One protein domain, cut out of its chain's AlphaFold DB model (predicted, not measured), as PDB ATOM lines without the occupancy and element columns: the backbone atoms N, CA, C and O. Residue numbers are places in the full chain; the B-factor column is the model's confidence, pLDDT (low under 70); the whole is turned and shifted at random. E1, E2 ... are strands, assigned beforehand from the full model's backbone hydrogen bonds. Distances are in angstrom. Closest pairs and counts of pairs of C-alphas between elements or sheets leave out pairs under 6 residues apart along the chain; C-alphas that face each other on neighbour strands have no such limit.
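AT A GLANCE: This is residues 631 to 713 and 753 to 790 of the 790 residues of the protein "Fmp27 domain-containing protein" of Candida tropicalis (strain ATCC MYA-3404 / T1) (UniProt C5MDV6). A long, narrow, twisted sheet of four long strands side by side, E1, E4, E5 and E6, runs most of the length of a rod, with short E7 along the edge next to E6. The small hairpin of E2 and E3 lies beyond one end of this sheet, and the loop of residues 769 to 781 lies toward the other end. The printed part has 121 residues, with seven named strands, E1 to E7 in order along the chain, and no named helix: the class is all strand. The large sheet has the order E1, E4, E5, E6, E7 and is antiparallel throughout. The whole is extended, with a radius of gyration of the C-alphas of 21.5 A and spans of 70 by 25 by 22 A.

HOW THE PARTS SIT: In the large sheet, E4, residues 670 to 684, and E5, residues 689 to 703, form a hairpin, antiparallel at 172 degrees, with N 673 and O 700 at 2.8 A. E1, residues 631 to 644, is an edge strand and is antiparallel to E4 at 177 degrees, with N 634 and O 681 at 2.8 A. On the other side of the hairpin's E5, E6, residues 754 to 768, is antiparallel to it at 169 degrees, with N 694 and O 765 at 2.8 A. E1 bends by 52 degrees at residue 637, and E6 bends by 78 degrees at residue 757. E7, residues 782 to 784, is the other edge strand and forms a hairpin with E6, antiparallel at 150 degrees, with N 784 and O 766 at 2.8 A. E2, residues 653 to 656, and E3, residues 661 to 664, form a separate hairpin, antiparallel at 142 degrees, with N 663 and O 654 at 2.8 A. E2 and E4 are apart, and so are E3 and E4.

IN THESE COORDINATES: E4 is 43.8 A from first to last C-alpha, E5 43.4 A, E1 39.3 A and E6 36.2 A. E3 is 9.8 A, E2 9.3 A and E7 6.5 A. E1 begins at C-alpha 631, (-33.750, 7.200, -1.448), E3 begins at C-alpha 661, (-48.648, 39.831, -50.981), and E7 ends at C-alpha 784, (-20.035, 16.113, -18.002).

THE WHOLE: The two C-alphas farthest apart, those of Lys 661 and Glu 774, are 70.6 A apart. Residues 714 to 752 are not printed, and C-alphas 713 and 753 are 16.0 A apart across this cut, in the link from E5 to E6. The link from E6 to E7, 13 residues, is long. The mean pLDDT of the printed part is 73.3, and 50 residues are under 70, among them residues 702 to 713 and 770 to 776.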
ATOM      1  N   SER A 631     -33.853   6.959  -0.005       92.06
ATOM      2  CA  SER A 631     -33.750   7.200  -1.448       92.06
ATOM      3  C   SER A 631     -34.716   8.263  -1.967       92.06
ATOM      4  O   SER A 631     -35.844   8.393  -1.492       92.06
ATOM      5  N   VAL A 632     -34.273   8.998  -2.990       93.00
ATOM      6  CA  VAL A 632     -35.099   9.937  -3.759       93.00
ATOM      7  C   VAL A 632     -34.895   9.653  -5.244       93.00
ATOM      8  O   VAL A 632     -33.761   9.578  -5.714       93.00
ATOM      9  N   LYS A 633     -35.986   9.484  -5.990       94.50
ATOM     10  CA  LYS A 633     -35.983   9.356  -7.451       94.50
ATOM     11  C   LYS A 633     -36.902  10.410  -8.052       94.50
ATOM     12  O   LYS A 633     -38.048  10.519  -7.629       94.50
ATOM     13  N   VAL A 634     -36.425  11.159  -9.033       93.88
ATOM     14  CA  VAL A 634     -37.186  12.182  -9.757       93.88
ATOM     15  C   VAL A 634     -37.041  11.892 -11.247       93.88
ATOM     16  O   VAL A 634     -35.922  11.846 -11.741       93.88
ATOM     17  N   ASP A 635     -38.154  11.692 -11.946       92.25
ATOM     18  CA  ASP A 635     -38.191  11.450 -13.393       92.25
ATOM     19  C   ASP A 635     -39.098  12.509 -14.058       92.25
ATOM     20  O   ASP A 635     -40.292  12.566 -13.768       92.25
ATOM     21  N   ILE A 636     -38.577  13.362 -14.940       91.00
ATOM     22  CA  ILE A 636     -39.360  14.368 -15.680       91.00
ATOM     23  C   ILE A 636     -39.132  14.161 -17.174       91.00
ATOM     24  O   ILE A 636     -38.007  14.323 -17.641       91.00
ATOM     25  N   SER A 637     -40.173  13.811 -17.935       88.25
ATOM     26  CA  SER A 637     -40.000  13.488 -19.359       88.25
ATOM     27  C   SER A 637     -39.798  14.728 -20.230       88.25
ATOM     28  O   SER A 637     -38.971  14.699 -21.135       88.25
ATOM     29  N   ASN A 638     -40.516  15.824 -19.969       86.75
ATOM     30  CA  ASN A 638     -40.384  17.045 -20.762       86.75
ATOM     31  C   ASN A 638     -40.713  18.312 -19.958       86.75
ATOM     32  O   ASN A 638     -41.663  18.330 -19.168       86.75
ATOM     33  N   ILE A 639     -39.960  19.383 -20.198       86.12
ATOM     34  CA  ILE A 639     -40.263  20.741 -19.743       86.12
ATOM     35  C   ILE A 639     -40.161  21.681 -20.944       86.12
ATOM     36  O   ILE A 639     -39.137  21.686 -21.621       86.12
ATOM     37  N   VAL A 640     -41.203  22.472 -21.189       83.25
ATOM     38  CA  VAL A 640     -41.315  23.433 -22.289       83.25
ATOM     39  C   VAL A 640     -41.636  24.813 -21.721       83.25
ATOM     40  O   VAL A 640     -42.592  24.979 -20.961       83.25
ATOM     41  N   PHE A 641     -40.836  25.803 -22.097       83.38
ATOM     42  CA  PHE A 641     -41.036  27.202 -21.748       83.38
ATOM     43  C   PHE A 641     -41.115  28.038 -23.018       83.38
ATOM     44  O   PHE A 641     -40.092  28.253 -23.664       83.38
ATOM     45  N   ASP A 642     -42.306  28.540 -23.320       76.38
ATOM     46  CA  ASP A 642     -42.599  29.386 -24.467       76.38
ATOM     47  C   ASP A 642     -42.821  30.827 -23.996       76.38
ATOM     48  O   ASP A 642     -43.703  31.130 -23.186       76.38
ATOM     49  N   MET A 643     -42.017  31.743 -24.520       73.19
ATOM     50  CA  MET A 643     -42.153  33.174 -24.284       73.19
ATOM     51  C   MET A 643     -42.410  33.862 -25.617       73.19
ATOM     52  O   MET A 643     -41.565  33.798 -26.504       73.19
ATOM     53  N   CYS A 644     -43.566  34.508 -25.749       69.62
ATOM     54  CA  CYS A 644     -43.953  35.274 -26.933       69.62
ATOM     55  C   CYS A 644     -44.002  36.762 -26.579       69.62
ATOM     56  O   CYS A 644     -44.468  37.124 -25.497       69.62
ATOM     57  N   ILE A 645     -43.519  37.620 -27.475       65.94
ATOM     58  CA  ILE A 645     -43.581  39.075 -27.301       65.94
ATOM     59  C   ILE A 645     -44.956  39.566 -27.779       65.94
ATOM     60  O   ILE A 645     -45.445  39.125 -28.819       65.94
ATOM     61  N   LYS A 646     -45.595  40.441 -26.991       60.19
ATOM     62  CA  LYS A 646     -46.917  41.021 -27.290       60.19
ATOM     63  C   LYS A 646     -46.868  41.992 -28.471       60.19
ATOM     64  O   LYS A 646     -47.762  41.967 -29.313       60.19
ATOM     65  N   ASP A 647     -45.840  42.835 -28.486       57.34
ATOM     66  CA  ASP A 647     -45.592  43.817 -29.534       57.34
ATOM     67  C   ASP A 647     -44.890  43.104 -30.698       57.34
ATOM     68  O   ASP A 647     -43.880  42.421 -30.492       57.34
ATOM     69  N   GLY A 648     -45.448  43.208 -31.904       54.03
ATOM     70  CA  GLY A 648     -44.817  42.682 -33.113       54.03
ATOM     71  C   GLY A 648     -43.461  43.337 -33.385       54.03
ATOM     72  O   GLY A 648     -43.020  44.251 -32.680       54.03
ATOM     73  N   LEU A 649     -42.766  42.869 -34.420       54.69
ATOM     74  CA  LEU A 649     -41.545  43.539 -34.868       54.69
ATOM     75  C   LEU A 649     -41.837  44.998 -35.277       54.69
ATOM     76  O   LEU A 649     -42.979  45.347 -35.568       54.69
ATOM     77  N   PRO A 650     -40.820  45.876 -35.326       56.56
ATOM     78  CA  PRO A 650     -40.979  47.187 -35.944       56.56
ATOM     79  C   PRO A 650     -41.612  47.048 -37.335       56.56
ATOM     80  O   PRO A 650     -41.175  46.195 -38.106       56.56
ATOM     81  N   HIS A 651     -42.607  47.890 -37.638       61.44
ATOM     82  CA  HIS A 651     -43.306  47.893 -38.927       61.44
ATOM     83  C   HIS A 651     -42.317  47.850 -40.092       61.44
ATOM     84  O   HIS A 651     -41.518  48.772 -40.289       61.44
ATOM     85  N   HIS A 652     -42.370  46.769 -40.861       64.06
ATOM     86  CA  HIS A 652     -41.512  46.559 -42.015       64.06
ATOM     87  C   HIS A 652     -42.237  45.647 -42.994       64.06
ATOM     88  O   HIS A 652     -42.457  44.471 -42.713       64.06
ATOM     89  N   LYS A 653     -42.630  46.211 -44.134       73.25
ATOM     90  CA  LYS A 653     -43.361  45.491 -45.172       73.25
ATOM     91  C   LYS A 653     -42.382  44.758 -46.074       73.25
ATOM     92  O   LYS A 653     -41.506  45.387 -46.666       73.25
ATOM     93  N   LEU A 654     -42.541  43.448 -46.166       74.19
ATOM     94  CA  LEU A 654     -41.824  42.585 -47.092       74.19
ATOM     95  C   LEU A 654     -42.833  41.986 -48.063       74.19
ATOM     96  O   LEU A 654     -43.947  41.655 -47.673       74.19
ATOM     97  N   PHE A 655     -42.455  41.864 -49.328       71.88
ATOM     98  CA  PHE A 655     -43.244  41.100 -50.285       71.88
ATOM     99  C   PHE A 655     -42.904  39.619 -50.105       71.88
ATOM    100  O   PHE A 655     -41.732  39.254 -50.178       71.88
ATOM    101  N   ASP A 656     -43.904  38.797 -49.789       67.69
ATOM    102  CA  ASP A 656     -43.750  37.347 -49.679       67.69
ATOM    103  C   ASP A 656     -44.091  36.700 -51.020       67.69
ATOM    104  O   ASP A 656     -45.248  36.724 -51.449       67.69
ATOM    105  N   ASP A 657     -43.079  36.125 -51.668       67.75
ATOM    106  CA  ASP A 657     -43.198  35.476 -52.974       67.75
ATOM    107  C   ASP A 657     -44.085  34.212 -52.933       67.75
ATOM    108  O   ASP A 657     -44.686  33.861 -53.949       67.75
ATOM    109  N   ASP A 658     -44.222  33.550 -51.774       65.19
ATOM    110  CA  ASP A 658     -45.058  32.348 -51.615       65.19
ATOM    111  C   ASP A 658     -46.545  32.693 -51.402       65.19
ATOM    112  O   ASP A 658     -47.432  31.886 -51.704       65.19
ATOM    113  N   LEU A 659     -46.835  33.890 -50.877       65.19
ATOM    114  CA  LEU A 659     -48.191  34.381 -50.594       65.19
ATOM    115  C   LEU A 659     -48.674  35.461 -51.582       65.19
ATOM    116  O   LEU A 659     -49.848  35.843 -51.518       65.19
ATOM    117  N   ASP A 660     -47.795  35.925 -52.479       68.56
ATOM    118  CA  ASP A 660     -48.012  36.964 -53.502       68.56
ATOM    119  C   ASP A 660     -48.605  38.265 -52.920       68.56
ATOM    120  O   ASP A 660     -49.524  38.877 -53.475       68.56
ATOM    121  N   LYS A 661     -48.143  38.660 -51.723       74.94
ATOM    122  CA  LYS A 661     -48.648  39.831 -50.981       74.94
ATOM    123  C   LYS A 661     -47.554  40.537 -50.190       74.94
ATOM    124  O   LYS A 661     -46.623  39.915 -49.689       74.94
ATOM    125  N   GLU A 662     -47.724  41.850 -50.009       70.06
ATOM    126  CA  GLU A 662     -46.981  42.602 -48.996       70.06
ATOM    127  C   GLU A 662     -47.492  42.246 -47.602       70.06
ATOM    128  O   GLU A 662     -48.680  42.375 -47.297       70.06
ATOM    129  N   ILE A 663     -46.565  41.833 -46.755       65.00
ATOM    130  CA  ILE A 663     -46.796  41.376 -45.400       65.00
ATOM    131  C   ILE A 663     -46.001  42.279 -44.451       65.00
ATOM    132  O   ILE A 663     -44.816  42.527 -44.671       65.00
ATOM    133  N   ASP A 664     -46.647  42.805 -43.409       64.94
ATOM    134  CA  ASP A 664     -45.988  43.638 -42.400       64.94
ATOM    135  C   ASP A 664     -45.455  42.767 -41.259       64.94
ATOM    136  O   ASP A 664     -46.209  42.066 -40.589       64.94
ATOM    137  N   LEU A 665     -44.149  42.831 -40.997       61.81
ATOM    138  CA  LEU A 665     -43.520  42.099 -39.898       61.81
ATOM    139  C   LEU A 665     -44.090  42.464 -38.513       61.81
ATOM    140  O   LEU A 665     -43.952  41.669 -37.582       61.81
ATOM    141  N   ALA A 666     -44.742  43.623 -38.367       59.59
ATOM    142  CA  ALA A 666     -45.444  44.001 -37.139       59.59
ATOM    143  C   ALA A 666     -46.673  43.133 -36.827       59.59
ATOM    144  O   ALA A 666     -47.098  43.087 -35.672       59.59
ATOM    145  N   ASP A 667     -47.213  42.422 -37.817       59.22
ATOM    146  CA  ASP A 667     -48.376  41.551 -37.635       59.22
ATOM    147  C   ASP A 667     -48.000  40.169 -37.061       59.22
ATOM    148  O   ASP A 667     -48.885  39.415 -36.665       59.22
ATOM    149  N   PHE A 668     -46.702  39.840 -36.957       59.97
ATOM    150  CA  PHE A 668     -46.216  38.535 -36.485       59.97
ATOM    151  C   PHE A 668     -45.515  38.634 -35.137       59.97
ATOM    152  O   PHE A 668     -44.553  39.390 -34.958       59.97
ATOM    153  N   ARG A 669     -45.924  37.792 -34.185       62.53
ATOM    154  CA  ARG A 669     -45.205  37.657 -32.915       62.53
ATOM    155  C   ARG A 669     -43.985  36.760 -33.074       62.53
ATOM    156  O   ARG A 669     -44.034  35.702 -33.703       62.53
ATOM    157  N   ARG A 670     -42.886  37.158 -32.428       65.31
ATOM    158  CA  ARG A 670     -41.689  36.327 -32.241       65.31
ATOM    159  C   ARG A 670     -41.479  35.977 -30.778       65.31
ATOM    160  O   ARG A 670     -41.946  36.667 -29.869       65.31
ATOM    161  N   GLY A 671     -40.757  34.889 -30.552       70.62
ATOM    162  CA  GLY A 671     -40.525  34.369 -29.217       70.62
ATOM    163  C   GLY A 671     -39.371  33.384 -29.127       70.62
ATOM    164  O   GLY A 671     -38.642  33.143 -30.089       70.62
ATOM    165  N   MET A 672     -39.226  32.792 -27.950       73.12
ATOM    166  CA  MET A 672     -38.267  31.727 -27.681       73.12
ATOM    167  C   MET A 672     -38.975  30.570 -26.978       73.12
ATOM    168  O   MET A 672     -39.789  30.791 -26.085       73.12
ATOM    169  N   SER A 673     -38.637  29.344 -27.374       76.00
ATOM    170  CA  SER A 673     -39.111  28.096 -26.776       76.00
ATOM    171  C   SER A 673     -37.913  27.314 -26.246       76.00
ATOM    172  O   SER A 673     -37.102  26.831 -27.031       76.00
ATOM    173  N   MET A 674     -37.800  27.127 -24.936       81.44
ATOM    174  CA  MET A 674     -36.800  26.239 -24.332       81.44
ATOM    175  C   MET A 674     -37.432  24.882 -24.011       81.44
ATOM    176  O   MET A 674     -38.439  24.829 -23.308       81.44
ATOM    177  N   LYS A 675     -36.824  23.787 -24.479       84.19
ATOM    178  CA  LYS A 675     -37.256  22.405 -24.236       84.19
ATOM    179  C   LYS A 675     -36.157  21.620 -23.519       84.19
ATOM    180  O   LYS A 675     -35.021  21.589 -23.976       84.19
ATOM    181  N   ILE A 676     -36.496  20.949 -22.422       87.38
ATOM    182  CA  ILE A 676     -35.588  20.059 -21.685       87.38
ATOM    183  C   ILE A 676     -36.234  18.675 -21.600       87.38
ATOM    184  O   ILE A 676     -37.327  18.544 -21.048       87.38
ATOM    185  N   ALA A 677     -35.564  17.653 -22.132       86.81
ATOM    186  CA  ALA A 677     -36.077  16.290 -22.227       86.81
ATOM    187  C   ALA A 677     -35.386  15.327 -21.245       86.81
ATOM    188  O   ALA A 677     -34.172  15.381 -21.033       86.81
ATOM    189  N   ASN A 678     -36.186  14.418 -20.682       87.31
ATOM    190  CA  ASN A 678     -35.787  13.263 -19.875       87.31
ATOM    191  C   ASN A 678     -34.770  13.585 -18.768       87.31
ATOM    192  O   ASN A 678     -33.645  13.087 -18.745       87.31
ATOM    193  N   ILE A 679     -35.205  14.398 -17.807       91.81
ATOM    194  CA  ILE A 679     -34.455  14.693 -16.587       91.81
ATOM    195  C   ILE A 679     -34.659  13.539 -15.603       91.81
ATOM    196  O   ILE A 679     -35.777  13.270 -15.162       91.81
ATOM    197  N   GLN A 680     -33.577  12.876 -15.216       93.25
ATOM    198  CA  GLN A 680     -33.566  11.841 -14.190       93.25
ATOM    199  C   GLN A 680     -32.649  12.265 -13.053       93.25
ATOM    200  O   GLN A 680     -31.483  12.570 -13.276       93.25
ATOM    201  N   PHE A 681     -33.147  12.226 -11.824       93.69
ATOM    202  CA  PHE A 681     -32.336  12.389 -10.627       93.69
ATOM    203  C   PHE A 681     -32.520  11.198  -9.691       93.69
ATOM    204  O   PHE A 681     -33.642  10.755  -9.428       93.69
ATOM    205  N   LYS A 682     -31.409  10.665  -9.190       92.69
ATOM    206  CA  LYS A 682     -31.369   9.531  -8.267       92.69
ATOM    207  C   LYS A 682     -30.450   9.861  -7.101       92.69
ATOM    208  O   LYS A 682     -29.299  10.224  -7.297       92.69
ATOM    209  N   TYR A 683     -30.952   9.646  -5.896       91.56
ATOM    210  CA  TYR A 683     -30.222   9.756  -4.640       91.56
ATOM    211  C   TYR A 683     -30.428   8.473  -3.832       91.56
ATOM    212  O   TYR A 683     -31.566   8.013  -3.681       91.56
ATOM    213  N   LYS A 684     -29.349   7.890  -3.302       89.25
ATOM    214  CA  LYS A 684     -29.387   6.744  -2.380       89.25
ATOM    215  C   LYS A 684     -28.398   6.965  -1.244       89.25
ATOM    216  O   LYS A 684     -27.196   6.979  -1.488       89.25
ATOM    217  N   LEU A 685     -28.906   7.054  -0.015       86.44
ATOM    218  CA  LEU A 685     -28.091   7.312   1.172       86.44
ATOM    219  C   LEU A 685     -27.152   6.138   1.485       86.44
ATOM    220  O   LEU A 685     -25.949   6.327   1.567       86.44
ATOM    221  N   GLN A 686     -27.676   4.907   1.568       83.69
ATOM    222  CA  GLN A 686     -26.877   3.715   1.920       83.69
ATOM    223  C   GLN A 686     -25.745   3.400   0.931       83.69
ATOM    224  O   GLN A 686     -24.771   2.753   1.295       83.69
ATOM    225  N   LYS A 687     -25.903   3.801  -0.335       85.19
ATOM    226  CA  LYS A 687     -24.896   3.584  -1.384       85.19
ATOM    227  C   LYS A 687     -24.019   4.810  -1.621       85.19
ATOM    228  O   LYS A 687     -23.197   4.747  -2.526       85.19
ATOM    229  N   GLU A 688     -24.256   5.900  -0.885       84.56
ATOM    230  CA  GLU A 688     -23.638   7.209  -1.111       84.56
ATOM    231  C   GLU A 688     -23.624   7.564  -2.604       84.56
ATOM    232  O   GLU A 688     -22.587   7.866  -3.183       84.56
ATOM    233  N   PHE A 689     -24.784   7.467  -3.262       88.00
ATOM    234  CA  PHE A 689     -24.898   7.620  -4.715       88.00
ATOM    235  C   PHE A 689     -25.826   8.774  -5.087       88.00
ATOM    236  O   PHE A 689     -26.981   8.798  -4.647       88.00
ATOM    237  N   VAL A 690     -25.336   9.678  -5.942       89.25
ATOM    238  CA  VAL A 690     -26.097  10.780  -6.543       89.25
ATOM    239  C   VAL A 690     -25.829  10.860  -8.040       89.25
ATOM    240  O   VAL A 690     -24.686  10.924  -8.479       89.25
ATOM    241  N   GLU A 691     -26.908  10.903  -8.816       92.25
ATOM    242  CA  GLU A 691     -26.884  11.027 -10.272       92.25
ATOM    243  C   GLU A 691     -27.971  12.004 -10.736       92.25
ATOM    244  O   GLU A 691     -29.125  11.884 -10.321       92.25
ATOM    245  N   VAL A 692     -27.614  12.932 -11.625       92.81
ATOM    246  CA  VAL A 692     -28.522  13.720 -12.465       92.81
ATOM    247  C   VAL A 692     -28.174  13.417 -13.923       92.81
ATOM    248  O   VAL A 692     -27.022  13.565 -14.319       92.81
ATOM    249  N   LYS A 693     -29.153  13.032 -14.738       92.44
ATOM    250  CA  LYS A 693     -29.018  12.878 -16.190       92.44
ATOM    251  C   LYS A 693     -30.072  13.738 -16.879       92.44
ATOM    252  O   LYS A 693     -31.233  13.688 -16.486       92.44
ATOM    253  N   VAL A 694     -29.683  14.494 -17.896       91.75
ATOM    254  CA  VAL A 694     -30.582  15.202 -18.815       91.75
ATOM    255  C   VAL A 694     -30.239  14.725 -20.215       91.75
ATOM    256  O   VAL A 694     -29.086  14.802 -20.620       91.75
ATOM    257  N   GLU A 695     -31.214  14.187 -20.940       87.94
ATOM    258  CA  GLU A 695     -30.956  13.597 -22.258       87.94
ATOM    259  C   GLU A 695     -30.722  14.651 -23.333       87.94
ATOM    260  O   GLU A 695     -29.849  14.477 -24.175       87.94
ATOM    261  N   ASN A 696     -31.491  15.741 -23.309       86.25
ATOM    262  CA  ASN A 696     -31.376  16.789 -24.314       86.25
ATOM    263  C   ASN A 696     -31.912  18.128 -23.788       86.25
ATOM    264  O   ASN A 696     -32.970  18.175 -23.152       86.25
ATOM    265  N   LEU A 697     -31.207  19.216 -24.085       86.19
ATOM    266  CA  LEU A 697     -31.653  20.592 -23.888       86.19
ATOM    267  C   LEU A 697     -31.626  21.313 -25.235       86.19
ATOM    268  O   LEU A 697     -30.575  21.404 -25.860       86.19
ATOM    269  N   GLN A 698     -32.774  21.841 -25.660       82.31
ATOM    270  CA  GLN A 698     -32.947  22.526 -26.940       82.31
ATOM    271  C   GLN A 698     -33.553  23.917 -26.752       82.31
ATOM    272  O   GLN A 698     -34.444  24.106 -25.919       82.31
ATOM    273  N   VAL A 699     -33.110  24.891 -27.544       79.31
ATOM    274  CA  VAL A 699     -33.668  26.250 -27.558       79.31
ATOM    275  C   VAL A 699     -34.063  26.620 -28.979       79.31
ATOM    276  O   VAL A 699     -33.229  26.630 -29.877       79.31
ATOM    277  N   PHE A 700     -35.330  26.970 -29.171       74.00
ATOM    278  CA  PHE A 700     -35.913  27.329 -30.457       74.00
ATOM    279  C   PHE A 700     -36.318  28.800 -30.489       74.00
ATOM    280  O   PHE A 700     -36.743  29.360 -29.477       74.00
ATOM    281  N   THR A 701     -36.261  29.405 -31.670       70.00
ATOM    282  CA  THR A 701     -36.988  30.649 -31.967       70.00
ATOM    283  C   THR A 701     -38.413  30.322 -32.409       70.00
ATOM    284  O   THR A 701     -38.641  29.322 -33.094       70.00
ATOM    285  N   LEU A 702     -39.375  31.138 -31.983       68.31
ATOM    286  CA  LEU A 702     -40.786  31.067 -32.376       68.31
ATOM    287  C   LEU A 702     -41.093  32.233 -33.322       68.31
ATOM    288  O   LEU A 702     -40.643  33.350 -33.053       68.31
ATOM    289  N   SER A 703     -41.871  31.989 -34.375       61.66
ATOM    290  CA  SER A 703     -42.421  33.020 -35.267       61.66
ATOM    291  C   SER A 703     -43.832  32.611 -35.681       61.66
ATOM    292  O   SER A 703     -44.088  31.434 -35.936       61.66
ATOM    293  N   GLU A 704     -44.753  33.568 -35.746       58.72
ATOM    294  CA  GLU A 704     -46.082  33.369 -36.348       58.72
ATOM    295  C   GLU A 704     -46.033  33.435 -37.889       58.72
ATOM    296  O   GLU A 704     -47.023  33.137 -38.554       58.72
ATOM    297  N   TYR A 705     -44.889  33.810 -38.473       59.12
ATOM    298  CA  TYR A 705     -44.715  33.931 -39.919       59.12
ATOM    299  C   TYR A 705     -44.349  32.583 -40.557       59.12
ATOM    300  O   TYR A 705     -43.254  32.057 -40.356       59.12
ATOM    301  N   ALA A 706     -45.282  32.016 -41.325       54.38
ATOM    302  CA  ALA A 706     -45.180  30.664 -41.881       54.38
ATOM    303  C   ALA A 706     -44.062  30.482 -42.926       54.38
ATOM    304  O   ALA A 706     -43.585  29.367 -43.105       54.38
ATOM    305  N   SER A 707     -43.614  31.544 -43.594       52.69
ATOM    306  CA  SER A 707     -42.553  31.516 -44.619       52.69
ATOM    307  C   SER A 707     -41.137  31.620 -44.034       52.69
ATOM    308  O   SER A 707     -40.159  31.331 -44.719       52.69
ATOM    309  N   GLU A 708     -40.992  31.913 -42.735       51.06
ATOM    310  CA  GLU A 708     -39.730  31.697 -42.005       51.06
ATOM    311  C   GLU A 708     -39.474  30.215 -41.677       51.06
ATOM    312  O   GLU A 708     -38.401  29.853 -41.191       51.06
ATOM    313  N   PHE A 709     -40.447  29.345 -41.945       53.00
ATOM    314  CA  PHE A 709     -40.384  27.924 -41.646       53.00
ATOM    315  C   PHE A 709     -39.377  27.192 -42.542       53.00
ATOM    316  O   PHE A 709     -39.547  27.079 -43.757       53.00
ATOM    317  N   ILE A 710     -38.334  26.619 -41.939       49.06
ATOM    318  CA  ILE A 710     -37.359  25.794 -42.660       49.06
ATOM    319  C   ILE A 710     -37.851  24.338 -42.649       49.06
ATOM    320  O   ILE A 710     -37.704  23.635 -41.650       49.06
ATOM    321  N   LYS A 711     -38.399  23.870 -43.783       43.59
ATOM    322  CA  LYS A 711     -38.931  22.499 -43.979       43.59
ATOM    323  C   LYS A 711     -37.943  21.358 -43.659       43.59
ATOM    324  O   LYS A 711     -38.388  20.236 -43.438       43.59
ATOM    325  N   ASP A 712     -36.639  21.626 -43.593       38.75
ATOM    326  CA  ASP A 712     -35.602  20.598 -43.409       38.75
ATOM    327  C   ASP A 712     -35.271  20.239 -41.945       38.75
ATOM    328  O   ASP A 712     -34.539  19.279 -41.711       38.75
ATOM    329  N   PHE A 713     -35.822  20.941 -40.943       45.28
ATOM    330  CA  PHE A 713     -35.505  20.683 -39.523       45.28
ATOM    331  C   PHE A 713     -36.573  19.894 -38.745       45.28
ATOM    332  O   PHE A 713     -36.341  19.526 -37.592       45.28
ATOM    333  N   THR A 753     -48.101  29.665 -32.957       44.88
ATOM    334  CA  THR A 753     -46.688  30.049 -33.019       44.88
ATOM    335  C   THR A 753     -45.881  28.789 -33.342       44.88
ATOM    336  O   THR A 753     -45.675  27.947 -32.463       44.88
ATOM    337  N   ALA A 754     -45.464  28.632 -34.597       53.19
ATOM    338  CA  ALA A 754     -44.645  27.512 -35.037       53.19
ATOM    339  C   ALA A 754     -43.172  27.729 -34.635       53.19
ATOM    340  O   ALA A 754     -42.682  28.860 -34.541       53.19
ATOM    341  N   ARG A 755     -42.449  26.638 -34.346       53.28
ATOM    342  CA  ARG A 755     -41.005  26.679 -34.051       53.28
ATOM    343  C   ARG A 755     -40.243  26.844 -35.364       53.28
ATOM    344  O   ARG A 755     -40.457  26.074 -36.287       53.28
ATOM    345  N   VAL A 756     -39.359  27.835 -35.432       55.84
ATOM    346  CA  VAL A 756     -38.749  28.299 -36.690       55.84
ATOM    347  C   VAL A 756     -37.306  27.843 -36.864       55.84
ATOM    348  O   VAL A 756     -36.908  27.433 -37.951       55.84
ATOM    349  N   LYS A 757     -36.500  27.885 -35.799       63.12
ATOM    350  CA  LYS A 757     -35.085  27.490 -35.859       63.12
ATOM    351  C   LYS A 757     -34.580  27.012 -34.505       63.12
ATOM    352  O   LYS A 757     -34.786  27.710 -33.509       63.12
ATOM    353  N   ASN A 758     -33.897  25.866 -34.475       62.12
ATOM    354  CA  ASN A 758     -33.108  25.431 -33.321       62.12
ATOM    355  C   ASN A 758     -31.825  26.273 -33.246       62.12
ATOM    356  O   ASN A 758     -31.095  26.380 -34.226       62.12
ATOM    357  N   VAL A 759     -31.587  26.921 -32.112       70.75
ATOM    358  CA  VAL A 759     -30.448  27.828 -31.883       70.75
ATOM    359  C   VAL A 759     -29.369  27.158 -31.034       70.75
ATOM    360  O   VAL A 759     -28.211  27.569 -31.065       70.75
ATOM    361  N   LEU A 760     -29.755  26.155 -30.245       76.81
ATOM    362  CA  LEU A 760     -28.873  25.471 -29.311       76.81
ATOM    363  C   LEU A 760     -29.415  24.071 -29.035       76.81
ATOM    364  O   LEU A 760     -30.539  23.960 -28.550       76.81
ATOM    365  N   ALA A 761     -28.603  23.037 -29.251       81.06
ATOM    366  CA  ALA A 761     -28.847  21.693 -28.739       81.06
ATOM    367  C   ALA A 761     -27.651  21.216 -27.904       81.06
ATOM    368  O   ALA A 761     -26.502  21.278 -28.335       81.06
ATOM    369  N   ILE A 762     -27.928  20.743 -26.691       83.25
ATOM    370  CA  ILE A 762     -26.933  20.131 -25.811       83.25
ATOM    371  C   ILE A 762     -27.429  18.724 -25.466       83.25
ATOM    372  O   ILE A 762     -28.382  18.602 -24.682       83.25
ATOM    373  N   PRO A 763     -26.823  17.668 -26.033       83.94
ATOM    374  CA  PRO A 763     -27.156  16.299 -25.667       83.94
ATOM    375  C   PRO A 763     -26.575  15.927 -24.290       83.94
ATOM    376  O   PRO A 763     -25.662  16.566 -23.784       83.94
ATOM    377  N   GLU A 764     -27.136  14.896 -23.661       83.94
ATOM    378  CA  GLU A 764     -26.560  14.089 -22.574       83.94
ATOM    379  C   GLU A 764     -25.764  14.820 -21.468       83.94
ATOM    380  O   GLU A 764     -24.634  14.454 -21.139       83.94
ATOM    381  N   ILE A 765     -26.369  15.809 -20.806       88.06
ATOM    382  CA  ILE A 765     -25.765  16.426 -19.616       88.06
ATOM    383  C   ILE A 765     -25.834  15.430 -18.449       88.06
ATOM    384  O   ILE A 765     -26.915  14.962 -18.072       88.06
ATOM    385  N   HIS A 766     -24.695  15.126 -17.827       90.00
ATOM    386  CA  HIS A 766     -24.610  14.160 -16.728       90.00
ATOM    387  C   HIS A 766     -23.859  14.740 -15.532       90.00
ATOM    388  O   HIS A 766     -22.791  15.325 -15.680       90.00
ATOM    389  N   ILE A 767     -24.414  14.576 -14.335       89.94
ATOM    390  CA  ILE A 767     -23.756  14.902 -13.070       89.94
ATOM    391  C   ILE A 767     -23.780  13.648 -12.214       89.94
ATOM    392  O   ILE A 767     -24.854  13.157 -11.871       89.94
ATOM    393  N   VAL A 768     -22.619  13.139 -11.823       89.62
ATOM    394  CA  VAL A 768     -22.530  11.945 -10.977       89.62
ATOM    395  C   VAL A 768     -21.400  12.077  -9.979       89.62
ATOM    396  O   VAL A 768     -20.352  12.647 -10.282       89.62
ATOM    397  N   ASN A 769     -21.574  11.508  -8.791       85.56
ATOM    398  CA  ASN A 769     -20.452  11.293  -7.890       85.56
ATOM    399  C   ASN A 769     -19.671  10.030  -8.300       85.56
ATOM    400  O   ASN A 769     -19.795   8.949  -7.728       85.56
ATOM    401  N   SER A 770     -18.897  10.140  -9.379       64.38
ATOM    402  CA  SER A 770     -18.058   9.050  -9.878       64.38
ATOM    403  C   SER A 770     -16.820   8.868  -8.990       64.38
ATOM    404  O   SER A 770     -15.853   9.611  -9.144       64.38
ATOM    405  N   CYS A 771     -16.799   7.850  -8.128       53.62
ATOM    406  CA  CYS A 771     -15.558   7.360  -7.519       53.62
ATOM    407  C   CYS A 771     -15.338   5.887  -7.885       53.62
ATOM    408  O   CYS A 771     -16.050   4.996  -7.420       53.62
ATOM    409  N   ARG A 772     -14.317   5.631  -8.715       53.78
ATOM    410  CA  ARG A 772     -13.618   4.338  -8.718       53.78
ATOM    411  C   ARG A 772     -12.884   4.203  -7.376       53.78
ATOM    412  O   ARG A 772     -12.485   5.200  -6.786       53.78
ATOM    413  N   GLN A 773     -12.787   2.970  -6.899       54.44
ATOM    414  CA  GLN A 773     -12.672   2.539  -5.500       54.44
ATOM    415  C   GLN A 773     -11.531   3.093  -4.615       54.44
ATOM    416  O   GLN A 773     -11.534   2.746  -3.437       54.44
ATOM    417  N   GLU A 774     -10.613   3.942  -5.086       51.19
ATOM    418  CA  GLU A 774      -9.347   4.185  -4.366       51.19
ATOM    419  C   GLU A 774      -9.170   5.577  -3.725       51.19
ATOM    420  O   GLU A 774      -8.403   5.673  -2.778       51.19
ATOM    421  N   ASP A 775      -9.960   6.604  -4.080       55.56
ATOM    422  CA  ASP A 775      -9.974   7.910  -3.381       55.56
ATOM    423  C   ASP A 775     -11.422   8.399  -3.175       55.56
ATOM    424  O   ASP A 775     -12.070   8.921  -4.088       55.56
ATOM    425  N   LYS A 776     -11.982   8.170  -1.978       63.16
ATOM    426  CA  LYS A 776     -13.405   8.405  -1.662       63.16
ATOM    427  C   LYS A 776     -13.644   9.770  -1.012       63.16
ATOM    428  O   LYS A 776     -13.694   9.865   0.211       63.16
ATOM    429  N   ASP A 777     -13.915  10.793  -1.819       72.38
ATOM    430  CA  ASP A 777     -14.798  11.873  -1.365       72.38
ATOM    431  C   ASP A 777     -16.197  11.656  -1.966       72.38
ATOM    432  O   ASP A 777     -16.403  11.945  -3.149       72.38
ATOM    433  N   PRO A 778     -17.176  11.151  -1.189       74.12
ATOM    434  CA  PRO A 778     -18.530  10.915  -1.687       74.12
ATOM    435  C   PRO A 778     -19.228  12.214  -2.128       74.12
ATOM    436  O   PRO A 778     -20.186  12.158  -2.900       74.12
ATOM    437  N   ASN A 779     -18.743  13.384  -1.693       77.50
ATOM    438  CA  ASN A 779     -19.308  14.688  -2.040       77.50
ATOM    439  C   ASN A 779     -18.789  15.255  -3.369       77.50
ATOM    440  O   ASN A 779     -19.300  16.276  -3.837       77.50
ATOM    441  N   LYS A 780     -17.793  14.620  -3.996       82.62
ATOM    442  CA  LYS A 780     -17.243  15.073  -5.274       82.62
ATOM    443  C   LYS A 780     -18.214  14.752  -6.412       82.62
ATOM    444  O   LYS A 780     -18.444  13.589  -6.726       82.62
ATOM    445  N   LEU A 781     -18.761  15.787  -7.052       82.81
ATOM    446  CA  LEU A 781     -19.608  15.666  -8.243       82.81
ATOM    447  C   LEU A 781     -18.796  15.953  -9.508       82.81
ATOM    448  O   LEU A 781     -18.142  16.990  -9.611       82.81
ATOM    449  N   THR A 782     -18.887  15.060 -10.486       84.56
ATOM    450  CA  THR A 782     -18.351  15.248 -11.835       84.56
ATOM    451  C   THR A 782     -19.492  15.692 -12.740       84.56
ATOM    452  O   THR A 782     -20.477  14.969 -12.864       84.56
ATOM    453  N   LEU A 783     -19.370  16.875 -13.350       86.81
ATOM    454  CA  LEU A 783     -20.274  17.372 -14.390       86.81
ATOM    455  C   LEU A 783     -19.648  17.095 -15.760       86.81
ATOM    456  O   LEU A 783     -18.545  17.559 -16.037       86.81
ATOM    457  N   THR A 784     -20.383  16.391 -16.611       85.75
ATOM    458  CA  THR A 784     -20.035  16.113 -18.002       85.75
ATOM    459  C   THR A 784     -21.050  16.816 -18.896       85.75
ATOM    460  O   THR A 784     -22.251  16.557 -18.800       85.75
ATOM    461  N   ILE A 785     -20.563  17.716 -19.749       83.75
ATOM    462  CA  ILE A 785     -21.341  18.375 -20.802       83.75
ATOM    463  C   ILE A 785     -20.647  18.014 -22.122       83.75
ATOM    464  O   ILE A 785     -19.482  18.391 -22.282       83.75
ATOM    465  N   PRO A 786     -21.284  17.245 -23.021       78.69
ATOM    466  CA  PRO A 786     -20.716  16.943 -24.332       78.69
ATOM    467  C   PRO A 786     -20.720  18.184 -25.239       78.69
ATOM    468  O   PRO A 786     -21.256  19.235 -24.885       78.69
ATOM    469  N   GLU A 787     -20.063  18.076 -26.392       71.94
ATOM    470  CA  GLU A 787     -19.918  19.182 -27.337       71.94
ATOM    471  C   GLU A 787     -21.288  19.707 -27.804       71.94
ATOM    472  O   GLU A 787     -22.234  18.944 -27.995       71.94
ATOM    473  N   VAL A 788     -21.407  21.031 -27.925       69.00
ATOM    474  CA  VAL A 788     -22.658  21.699 -28.306       69.00
ATOM    475  C   VAL A 788     -22.883  21.518 -29.804       69.00
ATOM    476  O   VAL A 788     -22.080  21.999 -30.604       69.00
ATOM    477  N   GLU A 789     -23.992  20.889 -30.185       58.25
ATOM    478  CA  GLU A 789     -24.413  20.797 -31.585       58.25
ATOM    479  C   GLU A 789     -25.051  22.138 -31.997       58.25
ATOM    480  O   GLU A 789     -25.966  22.637 -31.328       58.25
ATOM    481  N   ARG A 790     -24.518  22.765 -33.056       44.81
ATOM    482  CA  ARG A 790     -25.012  24.034 -33.618       44.81
ATOM    483  C   ARG A 790     -25.917  23.820 -34.814       44.81
ATOM    484  O   ARG A 790     -25.544  22.996 -35.676       44.81
TER     485      ARG A 790